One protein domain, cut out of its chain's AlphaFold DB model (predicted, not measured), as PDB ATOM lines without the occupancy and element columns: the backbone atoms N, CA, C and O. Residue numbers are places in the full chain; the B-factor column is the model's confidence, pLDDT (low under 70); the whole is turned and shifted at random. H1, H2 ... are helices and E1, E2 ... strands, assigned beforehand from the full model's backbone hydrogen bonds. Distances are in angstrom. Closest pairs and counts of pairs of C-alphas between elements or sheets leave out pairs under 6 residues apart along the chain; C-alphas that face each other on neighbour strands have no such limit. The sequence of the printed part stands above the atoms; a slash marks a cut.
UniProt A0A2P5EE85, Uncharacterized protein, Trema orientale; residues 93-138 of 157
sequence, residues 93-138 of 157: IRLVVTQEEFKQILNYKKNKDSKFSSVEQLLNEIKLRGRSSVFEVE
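This is residues 93 to 138 of the 157 residues of an uncharacterized protein of Trema orientale (UniProt A0A2P5EE85). Two short helices, H1 and H2, run opposite ways at a shallow tilt between a small ribbon of two strands, E1 and E2, at one end of an elongated shape and a long loop, residues 107 to 118, at the other. The ribbon brings together the two ends of the printed part. It has 46 residues, with two named helices and two named strands in the order E1, H1, H2, E2; the sheet, E1 - E2, is antiparallel and the class is mixed, helices and strands. The whole is only just compact, close to loose, with a radius of gyration of the C-alphas of 10.8 A, and spans 33 by 19 by 17 A.

E1, residues 93 to 95, and E2, residues 134 to 137, are antiparallel neighbours, with 147 degrees between their directions. N 94 and O 135 are within hydrogen-bond range at 3.4 A, as are N 135 and O 94 at 3.4 A. H1, residues 99 to 106, and H2, residues 119 to 128, form a helical hairpin at a shallow tilt of 25 degrees, opposite ways. They only just touch, with 3 pairs of C-alphas within 8 A; the closest C-alphas, of Ile 105 and Val 119, are 7.3 A apart. In H1 and H2 every O i to N i+4 pair is within hydrogen-bond range. E1 and H2 are apart, and so are H1 and E2.

E1 begins at C-alpha 93, (189.257, 268.702, 161.302), and measures 6.5 A. H1 measures 10.6 A from C-alpha 99, (196.504, 265.382, 176.899). H2 measures 14.1 A, and E2 measures 9.3 A, ending at C-alpha 137, (186.801, 264.876, 156.995).

The C-alphas farthest apart, of Asp 113 and Glu 138, are 35.0 A from each other. The printed part has no cut. The link from H1 to H2 is long, with 12 residues; those from E1 to H1 and from H2 to E2 are tight. The mean pLDDT of the printed part is 79.9, and residue 113 and residues 130 to 138 are under 70.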
ATOM      1  N   ILE A  93     187.903 269.255 161.321       82.00
ATOM      2  CA  ILE A  93     189.257 268.702 161.302       82.00
ATOM      3  C   ILE A  93     189.412 267.784 162.512       82.00
ATOM      4  O   ILE A  93     189.047 268.159 163.629       82.00
ATOM      5  N   ARG A  94     189.946 266.579 162.299       83.62
ATOM      6  CA  ARG A  94     190.331 265.667 163.384       83.62
ATOM      7  C   ARG A  94     191.847 265.727 163.573       83.62
ATOM      8  O   ARG A  94     192.589 265.562 162.606       83.62
ATOM      9  N   LEU A  95     192.287 265.949 164.811       83.00
ATOM     10  CA  LEU A  95     193.693 265.898 165.218       83.00
ATOM     11  C   LEU A  95     193.866 264.903 166.367       83.00
ATOM     12  O   LEU A  95     193.083 264.902 167.313       83.00
ATOM     13  N   VAL A  96     194.931 264.105 166.295       86.44
ATOM     14  CA  VAL A  96     195.432 263.318 167.426       86.44
ATOM     15  C   VAL A  96     196.484 264.156 168.143       86.44
ATOM     16  O   VAL A  96     197.443 264.608 167.519       86.44
ATOM     17  N   VAL A  97     196.277 264.387 169.436       87.12
ATOM     18  CA  VAL A  97     197.151 265.197 170.292       87.12
ATOM     19  C   VAL A  97     197.316 264.527 171.651       87.12
ATOM     20  O   VAL A  97     196.490 263.707 172.060       87.12
ATOM     21  N   THR A  98     198.369 264.892 172.370       90.75
ATOM     22  CA  THR A  98     198.545 264.491 173.771       90.75
ATOM     23  C   THR A  98     197.579 265.243 174.695       90.75
ATOM     24  O   THR A  98     197.029 266.291 174.347       90.75
ATOM     25  N   GLN A  99     197.379 264.733 175.915       91.69
ATOM     26  CA  GLN A  99     196.504 265.382 176.899       91.69
ATOM     27  C   GLN A  99     196.992 266.792 177.275       91.69
ATOM     28  O   GLN A  99     196.181 267.686 177.528       91.69
ATOM     29  N   GLU A 100     198.307 267.006 177.308       89.69
ATOM     30  CA  GLU A 100     198.915 268.305 177.609       89.69
ATOM     31  C   GLU A 100     198.674 269.313 176.484       89.69
ATOM     32  O   GLU A 100     198.213 270.425 176.743       89.69
ATOM     33  N   GLU A 101     198.896 268.906 175.233       88.62
ATOM     34  CA  GLU A 101     198.614 269.727 174.050       88.62
ATOM     35  C   GLU A 101     197.120 270.081 173.971       88.62
ATOM     36  O   GLU A 101     196.762 271.228 173.707       88.62
ATOM     37  N   PHE A 102     196.228 269.142 174.300       89.56
ATOM     38  CA  PHE A 102     194.791 269.420 174.355       89.56
ATOM     39  C   PHE A 102     194.437 270.474 175.414       89.56
ATOM     40  O   PHE A 102     193.661 271.396 175.145       89.56
ATOM     41  N   LYS A 103     195.042 270.400 176.607       91.12
ATOM     42  CA  LYS A 103     194.873 271.426 177.651       91.12
ATOM     43  C   LYS A 103     195.381 272.793 177.189       91.12
ATOM     44  O   LYS A 103     194.760 273.804 177.526       91.12
ATOM     45  N   GLN A 104     196.475 272.838 176.431       88.81
ATOM     46  CA  GLN A 104     196.998 274.082 175.861       88.81
ATOM     47  C   GLN A 104     196.023 274.687 174.847       88.81
ATOM     48  O   GLN A 104     195.742 275.881 174.927       88.81
ATOM     49  N   ILE A 105     195.432 273.872 173.966       88.88
ATOM     50  CA  ILE A 105     194.422 274.327 172.997       88.88
ATOM     51  C   ILE A 105     193.189 274.896 173.715       88.88
ATOM     52  O   ILE A 105     192.737 275.994 173.388       88.88
ATOM     53  N   LEU A 106     192.665 274.199 174.732       88.50
ATOM     54  CA  LEU A 106     191.486 274.658 175.482       88.50
ATOM     55  C   LEU A 106     191.730 275.961 176.253       88.50
ATOM     56  O   LEU A 106     190.825 276.786 176.392       88.50
ATOM     57  N   ASN A 107     192.949 276.150 176.759       88.75
ATOM     58  CA  ASN A 107     193.313 277.311 177.566       88.75
ATOM     59  C   ASN A 107     194.078 278.386 176.784       88.75
ATOM     60  O   ASN A 107     194.549 279.346 177.394       88.75
ATOM     61  N   TYR A 108     194.140 278.287 175.451       84.75
ATOM     62  CA  TYR A 108     194.878 279.207 174.579       84.75
ATOM     63  C   TYR A 108     194.578 280.689 174.873       84.75
ATOM     64  O   TYR A 108     195.482 281.511 174.934       84.75
ATOM     65  N   LYS A 109     193.305 281.031 175.127       81.31
ATOM     66  CA  LYS A 109     192.874 282.417 175.390       81.31
ATOM     67  C   LYS A 109     193.064 282.866 176.847       81.31
ATOM     68  O   LYS A 109     193.009 284.059 177.131       81.31
ATOM     69  N   LYS A 110     193.226 281.922 177.780       83.38
ATOM     70  CA  LYS A 110     193.369 282.194 179.221       83.38
ATOM     71  C   LYS A 110     194.833 282.338 179.630       83.38
ATOM     72  O   LYS A 110     195.137 283.095 180.548       83.38
ATOM     73  N   ASN A 111     195.726 281.643 178.935       72.00
ATOM     74  CA  ASN A 111     197.150 281.659 179.222       72.00
ATOM     75  C   ASN A 111     197.802 282.854 178.522       72.00
ATOM     76  O   ASN A 111     198.110 282.793 177.334       72.00
ATOM     77  N   LYS A 112     198.032 283.937 179.273       70.25
ATOM     78  CA  LYS A 112     198.797 285.104 178.795       70.25
ATOM     79  C   LYS A 112     200.258 284.765 178.475       70.25
ATOM     80  O   LYS A 112     200.881 285.479 177.703       70.25
ATOM     81  N   ASP A 113     200.753 283.649 179.004       69.88
ATOM     82  CA  ASP A 113     202.119 283.159 178.792       69.88
ATOM     83  C   ASP A 113     202.228 282.209 177.586       69.88
ATOM     84  O   ASP A 113     203.259 281.569 177.364       69.88
ATOM     85  N   SER A 114     201.151 282.070 176.804       72.25
ATOM     86  CA  SER A 114     201.184 281.310 175.557       72.25
ATOM     87  C   SER A 114     202.180 281.952 174.591       72.25
ATOM     88  O   SER A 114     202.053 283.117 174.231       72.25
ATOM     89  N   LYS A 115     203.144 281.160 174.110       80.62
ATOM     90  CA  LYS A 115     204.119 281.577 173.086       80.62
ATOM     91  C   LYS A 115     203.477 281.827 171.712       80.62
ATOM     92  O   LYS A 115     204.154 282.265 170.786       80.62
ATOM     93  N   PHE A 116     202.189 281.523 171.570       81.81
ATOM     94  CA  PHE A 116     201.454 281.549 170.313       81.81
ATOM     95  C   PHE A 116     200.538 282.762 170.227       81.81
ATOM     96  O   PHE A 116     199.723 282.984 171.122       81.81
ATOM     97  N   SER A 117     200.625 283.490 169.109       81.94
ATOM     98  CA  SER A 117     199.773 284.646 168.810       81.94
ATOM     99  C   SER A 117     198.429 284.261 168.180       81.94
ATOM    100  O   SER A 117     197.515 285.086 168.161       81.94
ATOM    101  N   SER A 118     198.304 283.039 167.644       85.38
ATOM    102  CA  SER A 118     197.064 282.494 167.070       85.38
ATOM    103  C   SER A 118     196.882 281.014 167.427       85.38
ATOM    104  O   SER A 118     197.860 280.281 167.596       85.38
ATOM    105  N   VAL A 119     195.625 280.551 167.467       85.00
ATOM    106  CA  VAL A 119     195.285 279.118 167.553       85.00
ATOM    107  C   VAL A 119     195.864 278.360 166.359       85.00
ATOM    108  O   VAL A 119     196.372 277.257 166.518       85.00
ATOM    109  N   GLU A 120     195.851 278.963 165.171       86.62
ATOM    110  CA  GLU A 120     196.430 278.369 163.960       86.62
ATOM    111  C   GLU A 120     197.938 278.157 164.107       86.62
ATOM    112  O   GLU A 120     198.475 277.144 163.665       86.62
ATOM    113  N   GLN A 121     198.622 279.080 164.788       88.00
ATOM    114  CA  GLN A 121     200.054 278.983 165.054       88.00
ATOM    115  C   GLN A 121     200.360 277.852 166.044       88.00
ATOM    116  O   GLN A 121     201.276 277.067 165.806       88.00
ATOM    117  N   LEU A 122     199.555 277.724 167.104       88.31
ATOM    118  CA  LEU A 122     199.630 276.606 168.050       88.31
ATOM    119  C   LEU A 122     199.411 275.262 167.342       88.31
ATOM    120  O   LEU A 122     200.192 274.327 167.512       88.31
ATOM    121  N   LEU A 123     198.366 275.167 166.519       87.44
ATOM    122  CA  LEU A 123     198.055 273.951 165.768       87.44
ATOM    123  C   LEU A 123     199.151 273.610 164.753       87.44
ATOM    124  O   LEU A 123     199.482 272.437 164.590       87.44
ATOM    125  N   ASN A 124     199.751 274.615 164.110       86.06
ATOM    126  CA  ASN A 124     200.885 274.409 163.217       86.06
ATOM    127  C   ASN A 124     202.105 273.861 163.962       86.06
ATOM    128  O   ASN A 124     202.743 272.948 163.448       86.06
ATOM    129  N   GLU A 125     202.419 274.335 165.168       86.06
ATOM    130  CA  GLU A 125     203.543 273.784 165.939       86.06
ATOM    131  C   GLU A 125     203.291 272.330 166.367       86.06
ATOM    132  O   GLU A 125     204.164 271.472 166.200       86.06
ATOM    133  N   ILE A 126     202.072 272.018 166.819       84.19
ATOM    134  CA  ILE A 126     201.659 270.640 167.142       84.19
ATOM    135  C   ILE A 126     201.756 269.741 165.897       84.19
ATOM    136  O   ILE A 126     202.194 268.590 165.981       84.19
ATOM    137  N   LYS A 127     201.417 270.277 164.721       83.06
ATOM    138  CA  LYS A 127     201.541 269.571 163.442       83.06
ATOM    139  C   LYS A 127     202.990 269.338 163.029       83.06
ATOM    140  O   LYS A 127     203.342 268.227 162.633       83.06
ATOM    141  N   LEU A 128     203.843 270.353 163.157       79.62
ATOM    142  CA  LEU A 128     205.269 270.284 162.817       79.62
ATOM    143  C   LEU A 128     206.058 269.347 163.737       79.62
ATOM    144  O   LEU A 128     207.071 268.793 163.319       79.62
ATOM    145  N   ARG A 129     205.563 269.087 164.952       77.88
ATOM    146  CA  ARG A 129     206.126 268.095 165.882       77.88
ATOM    147  C   ARG A 129     206.038 266.645 165.361       77.88
ATOM    148  O   ARG A 129     206.470 265.722 166.049       77.88
ATOM    149  N   GLY A 130     205.494 266.426 164.160       67.25
ATOM    150  CA  GLY A 130     205.522 265.146 163.444       67.25
ATOM    151  C   GLY A 130     204.583 264.084 164.017       67.25
ATOM    152  O   GLY A 130     204.577 262.952 163.549       67.25
ATOM    153  N   ARG A 131     203.786 264.444 165.032       67.00
ATOM    154  CA  ARG A 131     202.861 263.538 165.724       67.00
ATOM    155  C   ARG A 131     201.415 263.672 165.260       67.00
ATOM    156  O   ARG A 131     200.643 262.739 165.450       67.00
ATOM    157  N   SER A 132     201.037 264.797 164.651       62.12
ATOM    158  CA  SER A 132     199.653 264.999 164.229       62.12
ATOM    159  C   SER A 132     199.443 264.520 162.792       62.12
ATOM    160  O   SER A 132     199.885 265.163 161.836       62.12
ATOM    161  N   SER A 133     198.706 263.430 162.619       61.78
ATOM    162  CA  SER A 133     198.022 263.148 161.359       61.78
ATOM    163  C   SER A 133     196.770 264.026 161.288       61.78
ATOM    164  O   SER A 133     195.862 263.873 162.110       61.78
ATOM    165  N   VAL A 134     196.728 264.965 160.343       63.06
ATOM    166  CA  VAL A 134     195.530 265.770 160.070       63.06
ATOM    167  C   VAL A 134     194.683 265.007 159.063       63.06
ATOM    168  O   VAL A 134     195.112 264.812 157.928       63.06
ATOM    169  N   PHE A 135     193.492 264.583 159.474       62.50
ATOM    170  CA  PHE A 135     192.514 263.992 158.566       62.50
ATOM    171  C   PHE A 135     191.436 265.031 158.269       62.50
ATOM    172  O   PHE A 135     190.676 265.429 159.160       62.50
ATOM    173  N   GLU A 136     191.400 265.490 157.020       61.22
ATOM    174  CA  GLU A 136     190.303 266.297 156.503       61.22
ATOM    175  C   GLU A 136     189.092 265.384 156.324       61.22
ATOM    176  O   GLU A 136     189.119 264.428 155.548       61.22
ATOM    177  N   VAL A 137     188.044 265.633 157.106       59.31
ATOM    178  CA  VAL A 137     186.801 264.876 156.995       59.31
ATOM    179  C   VAL A 137     185.872 265.681 156.104       59.31
ATOM    180  O   VAL A 137     185.202 266.607 156.563       59.31
ATOM    181  N   GLU A 138     185.853 265.334 154.816       56.44
ATOM    182  CA  GLU A 138     184.788 265.755 153.910       56.44
ATOM    183  C   GLU A 138     183.463 265.291 154.532       56.44
ATOM    184  O   GLU A 138     183.306 264.108 154.845       56.44
TER     185      GLU A 138